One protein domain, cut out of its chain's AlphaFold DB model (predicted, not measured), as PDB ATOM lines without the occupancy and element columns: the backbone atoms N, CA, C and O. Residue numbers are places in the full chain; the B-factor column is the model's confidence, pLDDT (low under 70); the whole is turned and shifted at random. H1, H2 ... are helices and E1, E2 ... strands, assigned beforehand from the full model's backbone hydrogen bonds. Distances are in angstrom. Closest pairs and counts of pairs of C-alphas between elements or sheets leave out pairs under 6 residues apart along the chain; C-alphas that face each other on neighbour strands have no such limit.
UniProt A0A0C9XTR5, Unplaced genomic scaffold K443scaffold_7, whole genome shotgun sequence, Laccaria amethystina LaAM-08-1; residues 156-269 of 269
ATOM      1  N   VAL A 156      15.138 107.751  83.505       92.25
ATOM      2  CA  VAL A 156      14.498 106.869  82.543       92.25
ATOM      3  C   VAL A 156      13.136 107.459  82.207       92.25
ATOM      4  O   VAL A 156      12.379 107.837  83.105       92.25
ATOM      5  N   TYR A 157      12.829 107.513  80.914       93.19
ATOM      6  CA  TYR A 157      11.521 107.901  80.404       93.19
ATOM      7  C   TYR A 157      10.858 106.697  79.751       93.19
ATOM      8  O   TYR A 157      11.511 105.955  79.015       93.19
ATOM      9  N   LYS A 158       9.578 106.483  80.043       91.12
ATOM     10  CA  LYS A 158       8.779 105.411  79.448       91.12
ATOM     11  C   LYS A 158       7.430 105.950  79.021       91.12
ATOM     12  O   LYS A 158       6.845 106.774  79.723       91.12
ATOM     13  N   GLN A 159       6.941 105.446  77.900       90.44
ATOM     14  CA  GLN A 159       5.628 105.767  77.380       90.44
ATOM     15  C   GLN A 159       4.969 104.488  76.890       90.44
ATOM     16  O   GLN A 159       5.580 103.735  76.137       90.44
ATOM     17  N   ASP A 160       3.723 104.279  77.295       89.25
ATOM     18  CA  ASP A 160       2.935 103.124  76.891       89.25
ATOM     19  C   ASP A 160       1.518 103.552  76.496       89.25
ATOM     20  O   ASP A 160       0.941 104.482  77.070       89.25
ATOM     21  N   HIS A 161       0.931 102.878  75.507       90.06
ATOM     22  CA  HIS A 161      -0.393 103.196  74.970       90.06
ATOM     23  C   HIS A 161      -1.260 101.946  74.873       90.06
ATOM     24  O   HIS A 161      -0.837 100.924  74.337       90.06
ATOM     25  N   PHE A 162      -2.505 102.057  75.329       87.94
ATOM     26  CA  PHE A 162      -3.427 100.936  75.440       87.94
ATOM     27  C   PHE A 162      -4.798 101.309  74.897       87.94
ATOM     28  O   PHE A 162      -5.319 102.400  75.141       87.94
ATOM     29  N   VAL A 163      -5.407 100.365  74.189       88.19
ATOM     30  CA  VAL A 163      -6.820 100.406  73.819       88.19
ATOM     31  C   VAL A 163      -7.478  99.209  74.488       88.19
ATOM     32  O   VAL A 163      -7.061  98.071  74.283       88.19
ATOM     33  N   LEU A 164      -8.462  99.478  75.339       84.38
ATOM     34  CA  LEU A 164      -9.188  98.468  76.094       84.38
ATOM     35  C   LEU A 164     -10.256  97.809  75.218       84.38
ATOM     36  O   LEU A 164     -10.714  98.371  74.222       84.38
ATOM     37  N   SER A 165     -10.705  96.623  75.627       83.81
ATOM     38  CA  SER A 165     -11.740  95.860  74.918       83.81
ATOM     39  C   SER A 165     -13.076  96.601  74.793       83.81
ATOM     40  O   SER A 165     -13.820  96.359  73.847       83.81
ATOM     41  N   ASN A 166     -13.371  97.527  75.711       81.88
ATOM     42  CA  ASN A 166     -14.564  98.376  75.680       81.88
ATOM     43  C   ASN A 166     -14.401  99.644  74.810       81.88
ATOM     44  O   ASN A 166     -15.291 100.491  74.794       81.88
ATOM     45  N   GLY A 167     -13.273  99.799  74.110       85.94
ATOM     46  CA  GLY A 167     -12.972 100.954  73.262       85.94
ATOM     47  C   GLY A 167     -12.403 102.170  74.002       85.94
ATOM     48  O   GLY A 167     -11.998 103.135  73.347       85.94
ATOM     49  N   ALA A 168     -12.318 102.134  75.338       88.50
ATOM     50  CA  ALA A 168     -11.597 103.147  76.101       88.50
ATOM     51  C   ALA A 168     -10.098 103.102  75.767       88.50
ATOM     52  O   ALA A 168      -9.552 102.058  75.404       88.50
ATOM     53  N   ALA A 169      -9.421 104.238  75.885       90.62
ATOM     54  CA  ALA A 169      -7.987 104.334  75.642       90.62
ATOM     55  C   ALA A 169      -7.277 104.872  76.879       90.62
ATOM     56  O   ALA A 169      -7.779 105.787  77.532       90.62
ATOM     57  N   LEU A 170      -6.097 104.328  77.157       91.38
ATOM     58  CA  LEU A 170      -5.196 104.798  78.200       91.38
ATOM     59  C   LEU A 170      -3.821 105.073  77.598       91.38
ATOM     60  O   LEU A 170      -3.369 104.373  76.693       91.38
ATOM     61  N   SER A 171      -3.154 106.096  78.108       91.88
ATOM     62  CA  SER A 171      -1.761 106.389  77.791       91.88
ATOM     63  C   SER A 171      -1.026 106.701  79.077       91.88
ATOM     64  O   SER A 171      -1.549 107.426  79.921       91.88
ATOM     65  N   LEU A 172       0.174 106.162  79.222       92.06
ATOM     66  CA  LEU A 172       1.051 106.394  80.351       92.06
ATOM     67  C   LEU A 172       2.325 107.067  79.849       92.06
ATOM     68  O   LEU A 172       2.926 106.594  78.891       92.06
ATOM     69  N   GLU A 173       2.751 108.122  80.529       93.81
ATOM     70  CA  GLU A 173       4.078 108.727  80.392       93.81
ATOM     71  C   GLU A 173       4.718 108.769  81.786       93.81
ATOM     72  O   GLU A 173       4.114 109.299  82.718       93.81
ATOM     73  N   VAL A 174       5.927 108.229  81.955       92.31
ATOM     74  CA  VAL A 174       6.641 108.185  83.246       92.31
ATOM     75  C   VAL A 174       8.058 108.716  83.099       92.31
ATOM     76  O   VAL A 174       8.747 108.420  82.125       92.31
ATOM     77  N   SER A 175       8.512 109.450  84.112       93.19
ATOM     78  CA  SER A 175       9.918 109.762  84.355       93.19
ATOM     79  C   SER A 175      10.305 109.342  85.767       93.19
ATOM     80  O   SER A 175       9.623 109.703  86.725       93.19
ATOM     81  N   TYR A 176      11.413 108.621  85.910       90.00
ATOM     82  CA  TYR A 176      11.975 108.256  87.211       90.00
ATOM     83  C   TYR A 176      13.498 108.163  87.151       90.00
ATOM     84  O   TYR A 176      14.072 108.010  86.076       90.00
ATOM     85  N   LEU A 177      14.168 108.247  88.298       88.19
ATOM     86  CA  LEU A 177      15.602 107.966  88.399       88.19
ATOM     87  C   LEU A 177      15.815 106.677  89.189       88.19
ATOM     88  O   LEU A 177      15.338 106.549  90.313       88.19
ATOM     89  N   ASN A 178      16.574 105.734  88.628       81.56
ATOM     90  CA  ASN A 178      16.938 104.507  89.338       81.56
ATOM     91  C   ASN A 178      17.670 104.847  90.641       81.56
ATOM     92  O   ASN A 178      18.624 105.627  90.620       81.56
ATOM     93  N   GLY A 179      17.281 104.229  91.756       72.44
ATOM     94  CA  GLY A 179      17.903 104.459  93.068       72.44
ATOM     95  C   GLY A 179      17.578 105.811  93.709       72.44
ATOM     96  O   GLY A 179      18.090 106.095  94.782       72.44
ATOM     97  N   ALA A 180      16.728 106.635  93.095       72.88
ATOM     98  CA  ALA A 180      16.064 107.732  93.785       72.88
ATOM     99  C   ALA A 180      14.594 107.368  93.989       72.88
ATOM    100  O   ALA A 180      13.972 106.777  93.111       72.88
ATOM    101  N   ASN A 181      13.992 107.830  95.085       75.25
ATOM    102  CA  ASN A 181      12.541 107.720  95.286       75.25
ATOM    103  C   ASN A 181      11.746 108.714  94.410       75.25
ATOM    104  O   ASN A 181      10.579 108.977  94.650       75.25
ATOM    105  N   SER A 182      12.360 109.247  93.350       82.69
ATOM    106  CA  SER A 182      11.811 110.333  92.555       82.69
ATOM    107  C   SER A 182      11.175 109.857  91.258       82.69
ATOM    108  O   SER A 182      11.854 109.371  90.353       82.69
ATOM    109  N   MET A 183       9.867 110.099  91.148       88.31
ATOM    110  CA  MET A 183       9.075 109.847  89.948       88.31
ATOM    111  C   MET A 183       8.097 110.996  89.644       88.31
ATOM    112  O   MET A 183       7.617 111.690  90.552       88.31
ATOM    113  N   CYS A 184       7.797 111.177  88.359       92.19
ATOM    114  CA  CYS A 184       6.617 111.859  87.832       92.19
ATOM    115  C   CYS A 184       5.920 110.939  86.826       92.19
ATOM    116  O   CYS A 184       6.591 110.256  86.053       92.19
ATOM    117  N   ALA A 185       4.590 110.954  86.789       92.81
ATOM    118  CA  ALA A 185       3.840 110.214  85.782       92.81
ATOM    119  C   ALA A 185       2.583 110.963  85.341       92.81
ATOM    120  O   ALA A 185       2.008 111.732  86.116       92.81
ATOM    121  N   ILE A 186       2.142 110.713  84.112       94.31
ATOM    122  CA  ILE A 186       0.843 111.135  83.600       94.31
ATOM    123  C   ILE A 186       0.116 109.907  83.058       94.31
ATOM    124  O   ILE A 186       0.625 109.224  82.174       94.31
ATOM    125  N   VAL A 187      -1.083 109.647  83.572       93.31
ATOM    126  CA  VAL A 187      -2.018 108.661  83.023       93.31
ATOM    127  C   VAL A 187      -3.145 109.416  82.337       93.31
ATOM    128  O   VAL A 187      -3.987 110.013  83.007       93.31
ATOM    129  N   TYR A 188      -3.171 109.399  81.012       94.19
ATOM    130  CA  TYR A 188      -4.266 109.937  80.214       94.19
ATOM    131  C   TYR A 188      -5.330 108.871  79.988       94.19
ATOM    132  O   TYR A 188      -4.999 107.701  79.782       94.19
ATOM    133  N   GLY A 189      -6.594 109.285  79.951       92.38
ATOM    134  CA  GLY A 189      -7.701 108.392  79.648       92.38
ATOM    135  C   GLY A 189      -8.772 109.019  78.768       92.38
ATOM    136  O   GLY A 189      -9.009 110.229  78.791       92.38
ATOM    137  N   ARG A 190      -9.391 108.172  77.947       91.25
ATOM    138  CA  ARG A 190     -10.525 108.499  77.079       91.25
ATOM    139  C   ARG A 190     -11.570 107.394  77.172       91.25
ATOM    140  O   ARG A 190     -11.216 106.216  77.093       91.25
ATOM    141  N   GLY A 191     -12.837 107.774  77.274       87.81
ATOM    142  CA  GLY A 191     -13.947 106.876  77.576       87.81
ATOM    143  C   GLY A 191     -13.989 106.478  79.053       87.81
ATOM    144  O   GLY A 191     -13.455 107.174  79.914       87.81
ATOM    145  N   GLU A 192     -14.618 105.340  79.331       83.56
ATOM    146  CA  GLU A 192     -14.811 104.803  80.682       83.56
ATOM    147  C   GLU A 192     -13.939 103.551  80.870       83.56
ATOM    148  O   GLU A 192     -14.365 102.435  80.560       83.56
ATOM    149  N   PRO A 193     -12.669 103.694  81.284       77.25
ATOM    150  CA  PRO A 193     -11.838 102.540  81.584       77.25
ATOM    151  C   PRO A 193     -12.311 101.873  82.878       77.25
ATOM    152  O   PRO A 193     -12.447 102.521  83.910       77.25
ATOM    153  N   ASN A 194     -12.519 100.557  82.822       76.88
ATOM    154  CA  ASN A 194     -12.979  99.777  83.975       76.88
ATOM    155  C   ASN A 194     -11.838  99.359  84.916       76.88
ATOM    156  O   ASN A 194     -12.103  98.971  86.045       76.88
ATOM    157  N   HIS A 195     -10.596  99.346  84.423       76.69
ATOM    158  CA  HIS A 195      -9.389  99.009  85.180       76.69
ATOM    159  C   HIS A 195      -8.141  99.557  84.481       76.69
ATOM    160  O   HIS A 195      -8.151  99.809  83.271       76.69
ATOM    161  N   LEU A 196      -7.048  99.695  85.233       77.00
ATOM    162  CA  LEU A 196      -5.721  99.949  84.680       77.00
ATOM    163  C   LEU A 196      -5.123  98.619  84.168       77.00
ATOM    164  O   LEU A 196      -5.055  97.668  84.950       77.00
ATOM    165  N   PRO A 197      -4.686  98.506  82.899       78.25
ATOM    166  CA  PRO A 197      -4.028  97.302  82.391       78.25
ATOM    167  C   PRO A 197      -2.834  96.893  83.252       78.25
ATOM    168  O   PRO A 197      -2.093  97.756  83.717       78.25
ATOM    169  N   LEU A 198      -2.602  95.586  83.409       76.81
ATOM    170  CA  LEU A 198      -1.508  95.057  84.238       76.81
ATOM    171  C   LEU A 198      -0.143  95.653  83.847       76.81
ATOM    172  O   LEU A 198       0.607  96.096  84.705       76.81
ATOM    173  N   GLN A 199       0.112  95.792  82.544       73.88
ATOM    174  CA  GLN A 199       1.319  96.429  82.003       73.88
ATOM    175  C   GLN A 199       1.470  97.895  82.445       73.88
ATOM    176  O   GLN A 199       2.572  98.329  82.755       73.88
ATOM    177  N   VAL A 200       0.374  98.659  82.536       73.81
ATOM    178  CA  VAL A 200       0.408 100.035  83.066       73.81
ATOM    179  C   VAL A 200       0.747 100.017  84.551       73.81
ATOM    180  O   VAL A 200       1.544 100.838  84.997       73.81
ATOM    181  N   GLN A 201       0.155  99.097  85.317       78.19
ATOM    182  CA  GLN A 201       0.429  98.967  86.751       78.19
ATOM    183  C   GLN A 201       1.904  98.627  87.006       78.19
ATOM    184  O   GLN A 201       2.520  99.201  87.904       78.19
ATOM    185  N   GLU A 202       2.478  97.746  86.183       78.06
ATOM    186  CA  GLU A 202       3.891  97.364  86.219       78.06
ATOM    187  C   GLU A 202       4.812  98.516  85.797       78.06
ATOM    188  O   GLU A 202       5.747  98.836  86.533       78.06
ATOM    189  N   THR A 203       4.549  99.187  84.665       71.75
ATOM    190  CA  THR A 203       5.383 100.311  84.198       71.75
ATOM    191  C   THR A 203       5.353 101.481  85.173       71.75
ATOM    192  O   THR A 203       6.396 102.071  85.459       71.75
ATOM    193  N   LEU A 204       4.170 101.821  85.690       70.62
ATOM    194  CA  LEU A 204       4.013 102.868  86.695       70.62
ATOM    195  C   LEU A 204       4.657 102.465  88.029       70.62
ATOM    196  O   LEU A 204       4.900 103.336  88.858       70.62
ATOM    197  N   ASN A 205       4.917 101.166  88.236       74.25
ATOM    198  CA  ASN A 205       5.182 100.580  89.543       74.25
ATOM    199  C   ASN A 205       4.169 101.138  90.549       74.25
ATOM    200  O   ASN A 205       4.510 101.889  91.462       74.25
ATOM    201  N   LEU A 206       2.886 100.875  90.278       69.19
ATOM    202  CA  LEU A 206       1.756 101.612  90.845       69.19
ATOM    203  C   LEU A 206       1.795 101.698  92.380       69.19
ATOM    204  O   LEU A 206       1.471 102.741  92.941       69.19
ATOM    205  N   SER A 207       2.248 100.642  93.057       65.94
ATOM    206  CA  SER A 207       2.424 100.647  94.511       65.94
ATOM    207  C   SER A 207       3.460 101.682  94.962       65.94
ATOM    208  O   SER A 207       3.176 102.486  95.850       65.94
ATOM    209  N   LEU A 208       4.632 101.728  94.323       69.50
ATOM    210  CA  LEU A 208       5.666 102.732  94.582       69.50
ATOM    211  C   LEU A 208       5.158 104.138  94.237       69.50
ATOM    212  O   LEU A 208       5.325 105.075  95.021       69.50
ATOM    213  N   ALA A 209       4.490 104.276  93.091       71.06
ATOM    214  CA  ALA A 209       3.909 105.531  92.634       71.06
ATOM    215  C   ALA A 209       2.952 106.139  93.657       71.06
ATOM    216  O   ALA A 209       3.049 107.328  93.950       71.06
ATOM    217  N   LEU A 210       2.043 105.332  94.202       73.25
ATOM    218  CA  LEU A 210       1.041 105.778  95.165       73.25
ATOM    219  C   LEU A 210       1.634 106.008  96.554       73.25
ATOM    220  O   LEU A 210       1.290 106.994  97.196       73.25
ATOM    221  N   THR A 211       2.586 105.174  96.977       71.81
ATOM    222  CA  THR A 211       3.249 105.314  98.285       71.81
ATOM    223  C   THR A 211       4.092 106.592  98.371       71.81
ATOM    224  O   THR A 211       4.157 107.226  99.422       71.81
ATOM    225  N   HIS A 212       4.747 106.985  97.273       72.69
ATOM    226  CA  HIS A 212       5.676 108.123  97.249       72.69
ATOM    227  C   HIS A 212       5.107 109.385  96.591       72.69
ATOM    228  O   HIS A 212       5.758 110.436  96.604       72.69
ATOM    229  N   ALA A 213       3.902 109.319  96.022       74.69
ATOM    230  CA  ALA A 213       3.207 110.493  95.515       74.69
ATOM    231  C   ALA A 213       2.792 111.417  96.666       74.69
ATOM    232  O   ALA A 213       2.007 111.062  97.536       74.69
ATOM    233  N   LEU A 214       3.284 112.654  96.629       79.00
ATOM    234  CA  LEU A 214       2.846 113.722  97.529       79.00
ATOM    235  C   LEU A 214       1.407 114.136  97.275       79.00
ATOM    236  O   LEU A 214       0.668 114.512  98.181       79.00
ATOM    237  N   SER A 215       1.079 114.219  95.994       87.31
ATOM    238  CA  SER A 215      -0.194 114.720  95.527       87.31
ATOM    239  C   SER A 215      -0.448 114.196  94.136       87.31
ATOM    240  O   SER A 215       0.478 113.932  93.356       87.31
ATOM    241  N   LEU A 216      -1.725 114.114  93.825       90.44
ATOM    242  CA  LEU A 216      -2.201 113.775  92.512       90.44
ATOM    243  C   LEU A 216      -3.025 114.948  91.986       90.44
ATOM    244  O   LEU A 216      -3.802 115.566  92.716       90.44
ATOM    245  N   ARG A 217      -2.870 115.277  90.707       93.81
ATOM    246  CA  ARG A 217      -3.751 116.231  90.023       93.81
ATOM    247  C   ARG A 217      -4.600 115.487  89.011       93.81
ATOM    248  O   ARG A 217      -4.056 114.839  88.123       93.81
ATOM    249  N   LEU A 218      -5.916 115.603  89.142       94.06
ATOM    250  CA  LEU A 218      -6.874 115.066  88.187       94.06
ATOM    251  C   LEU A 218      -7.384 116.194  87.294       94.06
ATOM    252  O   LEU A 218      -8.195 117.019  87.718       94.06
ATOM    253  N   PHE A 219      -6.918 116.213  86.053       95.06
ATOM    254  CA  PHE A 219      -7.438 117.072  84.996       95.06
ATOM    255  C   PHE A 219      -8.610 116.368  84.317       95.06
ATOM    256  O   PHE A 219      -8.490 115.194  83.982       95.06
ATOM    257  N   TYR A 220      -9.735 117.051  84.110       93.62
ATOM    258  CA  TYR A 220     -10.927 116.431  83.515       93.62
ATOM    259  C   TYR A 220     -11.764 117.425  82.707       93.62
ATOM    260  O   TYR A 220     -11.727 118.629  82.967       93.62
ATOM    261  N   LEU A 221     -12.545 116.921  81.749       91.81
ATOM    262  CA  LEU A 221     -13.517 117.708  80.983       91.81
ATOM    263  C   LEU A 221     -14.898 117.685  81.666       91.81
ATOM    264  O   LEU A 221     -15.550 116.642  81.667       91.81
ATOM    265  N   PRO A 222     -15.417 118.814  82.197       87.81
ATOM    266  CA  PRO A 222     -16.720 118.830  82.872       87.81
ATOM    267  C   PRO A 222     -17.889 118.390  81.977       87.81
ATOM    268  O   PRO A 222     -18.859 117.814  82.459       87.81
ATOM    269  N   SER A 223     -17.791 118.641  80.668       81.12
ATOM    270  CA  SER A 223     -18.797 118.255  79.670       81.12
ATOM    271  C   SER A 223     -18.873 116.750  79.417       81.12
ATOM    272  O   SER A 223     -19.884 116.279  78.901       81.12
ATOM    273  N   ARG A 224     -17.823 115.998  79.762       73.06
ATOM    274  CA  ARG A 224     -17.755 114.538  79.604       73.06
ATOM    275  C   ARG A 224     -18.313 113.775  80.805       73.06
ATOM    276  O   ARG A 224     -18.268 112.557  80.781       73.06
ATOM    277  N   GLY A 225     -18.839 114.497  81.802       61.16
ATOM    278  CA  GLY A 225     -19.695 114.015  82.886       61.16
ATOM    279  C   GLY A 225     -19.601 112.523  83.210       61.16
ATOM    280  O   GLY A 225     -20.440 111.756  82.763       61.16
ATOM    281  N   ALA A 226     -18.643 112.143  84.050       52.31
ATOM    282  CA  ALA A 226     -18.663 110.882  84.782       52.31
ATOM    283  C   ALA A 226     -18.065 111.130  86.170       52.31
ATOM    284  O   ALA A 226     -17.178 111.973  86.327       52.31
ATOM    285  N   ALA A 227     -18.610 110.463  87.187       62.12
ATOM    286  CA  ALA A 227     -18.247 110.644  88.585       62.12
ATOM    287  C   ALA A 227     -16.723 110.535  88.764       62.12
ATOM    288  O   ALA A 227     -16.151 109.458  88.688       62.12
ATOM    289  N   LEU A 228     -16.047 111.661  89.008       62.69
ATOM    290  CA  LEU A 228     -14.585 111.690  89.154       62.69
ATOM    291  C   LEU A 228     -14.099 110.720  90.240       62.69
ATOM    292  O   LEU A 228     -13.012 110.169  90.111       62.69
ATOM    293  N   GLY A 229     -14.932 110.481  91.261       62.31
ATOM    294  CA  GLY A 229     -14.691 109.462  92.283       62.31
ATOM    295  C   GLY A 229     -14.654 108.034  91.727       62.31
ATOM    296  O   GLY A 229     -13.745 107.286  92.066       62.31
ATOM    297  N   SER A 230     -15.553 107.675  90.800       71.19
ATOM    298  CA  SER A 230     -15.607 106.315  90.245       71.19
ATOM    299  C   SER A 230     -14.439 106.007  89.311       71.19
ATOM    300  O   SER A 230     -14.056 104.853  89.191       71.19
ATOM    301  N   ILE A 231     -13.852 107.012  88.649       80.62
ATOM    302  CA  ILE A 231     -12.681 106.801  87.779       80.62
ATOM    303  C   ILE A 231     -11.436 106.485  88.611       80.62
ATOM    304  O   ILE A 231     -10.659 105.610  88.237       80.62
ATOM    305  N   SER A 232     -11.235 107.182  89.731       81.88
ATOM    306  CA  SER A 232     -10.117 106.900  90.633       81.88
ATOM    307  C   SER A 232     -10.197 105.481  91.193       81.88
ATOM    308  O   SER A 232      -9.219 104.744  91.093       81.88
ATOM    309  N   GLU A 233     -11.369 105.079  91.689       80.44
ATOM    310  CA  GLU A 233     -11.618 103.713  92.170       80.44
ATOM    311  C   GLU A 233     -11.477 102.673  91.051       80.44
ATOM    312  O   GLU A 233     -10.842 101.641  91.246       80.44
ATOM    313  N   ALA A 234     -12.000 102.943  89.850       79.06
ATOM    314  CA  ALA A 234     -11.880 102.017  88.725       79.06
ATOM    315  C   ALA A 234     -10.418 101.781  88.322       79.06
ATOM    316  O   ALA A 234     -10.023 100.656  88.031       79.06
ATOM    317  N   LEU A 235      -9.594 102.831  88.296       81.94
ATOM    318  CA  LEU A 235      -8.207 102.723  87.849       81.94
ATOM    319  C   LEU A 235      -7.266 102.200  88.934       81.94
ATOM    320  O   LEU A 235      -6.372 101.412  88.633       81.94
ATOM    321  N   PHE A 236      -7.440 102.633  90.177       81.94
ATOM    322  CA  PHE A 236      -6.472 102.373  91.245       81.94
ATOM    323  C   PHE A 236      -7.006 101.440  92.339       81.94
ATOM    324  O   PHE A 236      -6.248 101.046  93.224       81.94
ATOM    325  N   GLY A 237      -8.271 101.026  92.254       76.94
ATOM    326  CA  GLY A 237      -8.936 100.207  93.265       76.94
ATOM    327  C   GLY A 237      -9.179 100.969  94.569       76.94
ATOM    328  O   GLY A 237      -9.150 102.196  94.608       76.94
ATOM    329  N   GLU A 238      -9.370 100.223  95.658       71.31
ATOM    330  CA  GLU A 238      -9.536 100.748  97.027       71.31
ATOM    331  C   GLU A 238      -8.198 101.123  97.698       71.31
ATOM    332  O   GLU A 238      -8.067 101.087  98.920       71.31
ATOM    333  N   GLN A 239      -7.162 101.427  96.916       71.62
ATOM    334  CA  GLN A 239      -5.866 101.820  97.467       71.62
ATOM    335  C   GLN A 239      -5.950 103.226  98.073       71.62
ATOM    336  O   GLN A 239      -6.656 104.089  97.549       71.62
ATOM    337  N   ASP A 240      -5.191 103.475  99.143       76.62
ATOM    338  CA  ASP A 240      -5.066 104.812  99.725       76.62
ATOM    339  C   ASP A 240      -4.395 105.749  98.714       76.62
ATOM    340  O   ASP A 240      -3.174 105.753  98.526       76.62
ATOM    341  N   LEU A 241      -5.216 106.537  98.024       82.06
ATOM    342  CA  LEU A 241      -4.741 107.517  97.062       82.06
ATOM    343  C   LEU A 241      -4.176 108.746  97.790       82.06
ATOM    344  O   LEU A 241      -4.778 109.235  98.752       82.06
ATOM    345  N   PRO A 242      -3.067 109.321  97.295       83.75
ATOM    346  CA  PRO A 242      -2.606 110.629  97.737       83.75
ATOM    347  C   PRO A 242      -3.694 111.698  97.568       83.75
ATOM    348  O   PRO A 242      -4.576 111.551  96.717       83.75
ATOM    349  N   PRO A 243      -3.595 112.836  98.280       88.00
ATOM    350  CA  PRO A 243      -4.520 113.949  98.105       88.00
ATOM    351  C   PRO A 243      -4.678 114.354  96.632       88.00
ATOM    352  O   PRO A 243      -3.699 114.690  95.953       88.00
ATOM    353  N   ILE A 244      -5.926 114.342  96.151       89.00
ATOM    354  CA  ILE A 244      -6.276 114.630  94.756       89.00
ATOM    355  C   ILE A 244      -6.746 116.078  94.619       89.00
ATOM    356  O   ILE A 244      -7.721 116.506  95.235       89.00
ATOM    357  N   THR A 245      -6.085 116.840  93.751       91.81
ATOM    358  CA  THR A 245      -6.565 118.153  93.304       91.81
ATOM    359  C   THR A 245      -7.323 118.000  91.992       91.81
ATOM    360  O   THR A 245      -6.739 117.626  90.975       91.81
ATOM    361  N   HIS A 246      -8.613 118.328  91.996       92.12
ATOM    362  CA  HIS A 246      -9.468 118.270  90.812       92.12
ATOM    363  C   HIS A 246      -9.389 119.577  90.013       92.12
ATOM    364  O   HIS A 246      -9.666 120.652  90.544       92.12
ATOM    365  N   ILE A 247      -9.039 119.486  88.730       93.81
ATOM    366  CA  ILE A 247      -8.772 120.637  87.861       93.81
ATOM    367  C   ILE A 247      -9.643 120.541  86.597       93.81
ATOM    368  O   ILE A 247      -9.322 119.786  85.675       93.81
ATOM    369  N   PRO A 248     -10.752 121.300  86.522       94.06
ATOM    370  CA  PRO A 248     -11.596 121.307  85.336       94.06
ATOM    371  C   PRO A 248     -10.878 121.989  84.167       94.06
ATOM    372  O   PRO A 248     -10.387 123.114  84.282       94.06
ATOM    373  N   CYS A 249     -10.863 121.313  83.024       94.75
ATOM    374  CA  CYS A 249     -10.219 121.755  81.793       94.75
ATOM    375  C   CYS A 249     -11.234 121.848  80.648       94.75
ATOM    376  O   CYS A 249     -12.318 121.269  80.689       94.75
ATOM    377  N   ARG A 250     -10.877 122.592  79.602       95.12
ATOM    378  CA  ARG A 250     -11.623 122.669  78.334       95.12
ATOM    379  C   ARG A 250     -11.088 121.703  77.279       95.12
ATOM    380  O   ARG A 250     -11.823 121.330  76.376       95.12
ATOM    381  N   CYS A 251      -9.817 121.329  77.388       95.81
ATOM    382  CA  CYS A 251      -9.135 120.360  76.536       95.81
ATOM    383  C   CYS A 251      -7.944 119.786  77.312       95.81
ATOM    384  O   CYS A 251      -7.344 120.500  78.126       95.81
ATOM    385  N   ILE A 252      -7.634 118.515  77.065       96.94
ATOM    386  CA  ILE A 252      -6.505 117.782  77.638       96.94
ATOM    387  C   ILE A 252      -5.792 117.076  76.489       96.94
ATOM    388  O   ILE A 252      -6.401 116.345  75.709       96.94
ATOM    389  N   SER A 253      -4.489 117.294  76.386       97.31
ATOM    390  CA  SER A 253      -3.666 116.790  75.297       97.31
ATOM    391  C   SER A 253      -2.327 116.297  75.842       97.31
ATOM    392  O   SER A 253      -1.702 116.975  76.648       97.31
ATOM    393  N   GLY A 254      -1.867 115.148  75.351       94.94
ATOM    394  CA  GLY A 254      -0.458 114.738  75.445       94.94
ATOM    395  C   GLY A 254       0.311 115.233  74.219       94.94
ATOM    396  O   GLY A 254      -0.225 116.036  73.446       94.94
ATOM    397  N   ILE A 255       1.527 114.742  73.979       91.25
ATOM    398  CA  ILE A 255       2.301 115.098  72.773       91.25
ATOM    399  C   ILE A 255       1.611 114.566  71.506       91.25
ATOM    400  O   ILE A 255       1.339 115.337  70.582       91.25
ATOM    401  N   GLU A 256       1.234 113.288  71.487       85.81
ATOM    402  CA  GLU A 256       0.706 112.625  70.284       85.81
ATOM    403  C   GLU A 256      -0.796 112.853  70.050       85.81
ATOM    404  O   GLU A 256      -1.234 113.004  68.912       85.81
ATOM    405  N   LYS A 257      -1.600 112.918  71.120       84.81
ATOM    406  CA  LYS A 257      -3.077 112.985  71.053       84.81
ATOM    407  C   LYS A 257      -3.637 114.210  71.775       84.81
ATOM    408  O   LYS A 257      -3.052 114.653  72.760       84.81
ATOM    409  N   GLN A 258      -4.752 114.755  71.273       81.31
ATOM    410  CA  GLN A 258      -5.369 116.012  71.747       81.31
ATOM    411  C   GLN A 258      -6.777 115.849  72.357       81.31
ATOM    412  O   GLN A 258      -7.405 116.841  72.719       81.31
ATOM    413  N   ASP A 259      -7.292 114.624  72.443       87.69
ATOM    414  CA  ASP A 259      -8.703 114.326  72.715       87.69
ATOM    415  C   ASP A 259      -8.912 113.460  73.969       87.69
ATOM    416  O   ASP A 259      -9.801 112.609  74.007       87.69
ATOM    417  N   TRP A 260      -8.088 113.663  74.999       94.25
ATOM    418  CA  TRP A 260      -8.237 112.949  76.268       94.25
ATOM    419  C   TRP A 260      -9.387 113.531  77.102       94.25
ATOM    420  O   TRP A 260      -9.572 114.747  77.165       94.25
ATOM    421  N   ASP A 261     -10.145 112.661  77.771       92.62
ATOM    422  CA  ASP A 261     -11.262 113.063  78.634       92.62
ATOM    423  C   ASP A 261     -10.783 113.422  80.049       92.62
ATOM    424  O   ASP A 261     -11.363 114.294  80.709       92.62
ATOM    425  N   PHE A 262      -9.698 112.785  80.500       93.62
ATOM    426  CA  PHE A 262      -9.036 113.076  81.767       93.62
ATOM    427  C   PHE A 262      -7.531 112.768  81.734       93.62
ATOM    428  O   PHE A 262      -7.042 112.040  80.867       93.62
ATOM    429  N   ALA A 263      -6.797 113.306  82.708       94.88
ATOM    430  CA  ALA A 263      -5.415 112.936  82.990       94.88
ATOM    431  C   ALA A 263      -5.121 112.971  84.498       94.88
ATOM    432  O   ALA A 263      -5.395 113.970  85.166       94.88
ATOM    433  N   PHE A 264      -4.521 111.903  85.021       93.50
ATOM    434  CA  PHE A 264      -3.949 111.846  86.365       93.50
ATOM    435  C   PHE A 264      -2.467 112.193  86.283       93.50
ATOM    436  O   PHE A 264      -1.707 111.494  85.623       93.50
ATOM    437  N   CYS A 265      -2.047 113.257  86.955       94.12
ATOM    438  CA  CYS A 265      -0.649 113.659  87.048       94.12
ATOM    439  C   CYS A 265      -0.129 113.396  88.464       94.12
ATOM    440  O   CYS A 265      -0.598 114.000  89.433       94.12
ATOM    441  N   PHE A 266       0.837 112.489  88.561       90.44
ATOM    442  CA  PHE A 266       1.465 112.046  89.799       90.44
ATOM    443  C   PHE A 266       2.702 112.882  90.083       90.44
ATOM    444  O   PHE A 266       3.629 112.937  89.268       90.44
ATOM    445  N   LEU A 267       2.730 113.494  91.265       82.38
ATOM    446  CA  LEU A 267       3.865 114.263  91.755       82.38
ATOM    447  C   LEU A 267       4.497 113.507  92.934       82.38
ATOM    448  O   LEU A 267       4.004 113.605  94.055       82.38
ATOM    449  N   GLY A 268       5.555 112.727  92.683       70.06
ATOM    450  CA  GLY A 268       6.334 112.044  93.733       70.06
ATOM    451  C   GLY A 268       7.227 112.982  94.561       70.06
ATOM    452  O   GLY A 268       7.462 114.117  94.138       70.06
ATOM    453  N   ILE A 269       7.805 112.496  95.672       54.06
ATOM    454  CA  ILE A 269       9.132 112.938  96.175       54.06
ATOM    455  C   ILE A 269      10.142 111.848  95.916       54.06
ATOM    456  O   ILE A 269      10.084 110.824  96.619       54.06
TER     457      ILE A 269
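What this domain is: This is residues 156 to 269 of the 269 residues of an uncharacterized protein of Laccaria amethystina LaAM-08-1 (UniProt A0A0C9XTR5). What does the model look like? A twisted wall of six strands, E1 to E5 and E7, has three short helices, H1, H2 and H3, over one face, while the short strand E6 lies off the other face near E4 and E7. What is it made of? The printed part has 114 residues, with three named helices and seven named strands in the order E1 E2 E3 H1 H2 E4 H3 E5 E6 E7, and its class is mixed, helices and strands. The sheet, mixed too, runs E1 E2 E3 E7 E4 E5. How large is it? It is compact, with a radius of gyration of the C-alphas of 13.2 A, and spans 41 by 26 by 24 A.

How they stand to each other: How do the strands pair? E1, residues 156 to 163, E2, 169 to 176, and E3, 183 to 190, form a meander of two hairpins, each strand the antiparallel neighbour of the one before, with N 158 and O 174 3.0 A apart and N 171 and O 188 3.0 A apart. E7, residues 262 to 268, is antiparallel to E3, N 187 to O 264 being 2.8 A, and to E4, residues 213 to 220, N 217 to O 265 being 2.9 A. E5, residues 244 to 248, is an edge strand parallel to E4, N 245 to O 216 being 2.8 A. Where are the helices? H1, residues 198 to 204, is on the sheet at a height of 8.9 A, along the strands at 19 degrees to E2 on the local plane. H2, residues 206 to 212, is on the same face at a height of 7.8 A and stands up from the sheet, its closest C-alphas to E7 being His 212 and Gly 268, 5.3 A apart. H3, residues 228 to 236, is on that face too, at a height of 9.7 A. What do they join? E3, H1 H2, E4 is a split strand-helix-strand unit, with E7 between its strands, and E4, H3, E5 is a strand-helix-strand unit of parallel neighbours; both crossovers are right-handed. In H1, H2 and H3 every O i to N i+4 pair is within hydrogen-bond range. What of E6? E6, residues 251 to 253, pairs with no named strand; its closest C-alpha pair with E7 is Ile 252 and Phe 262, 6.8 A.

Where its parts are: Where does the printed part begin and end? C-alpha 156, in E1, is at (14.498, 106.869, 82.543), and C-alpha 268, the last of E7, at (6.334, 112.044, 93.733). How long are the longer elements? E1 measures 23.9 A, E2 23.4 A, E3 23.5 A, E4 and E7 19.5 A each, and H3 12.5 A.

The domain as a whole: Is anything missing? The printed part has no cut, and no link is long. Where is confidence low? Residues 206 to 208, 225 to 229 and 269 are under 70.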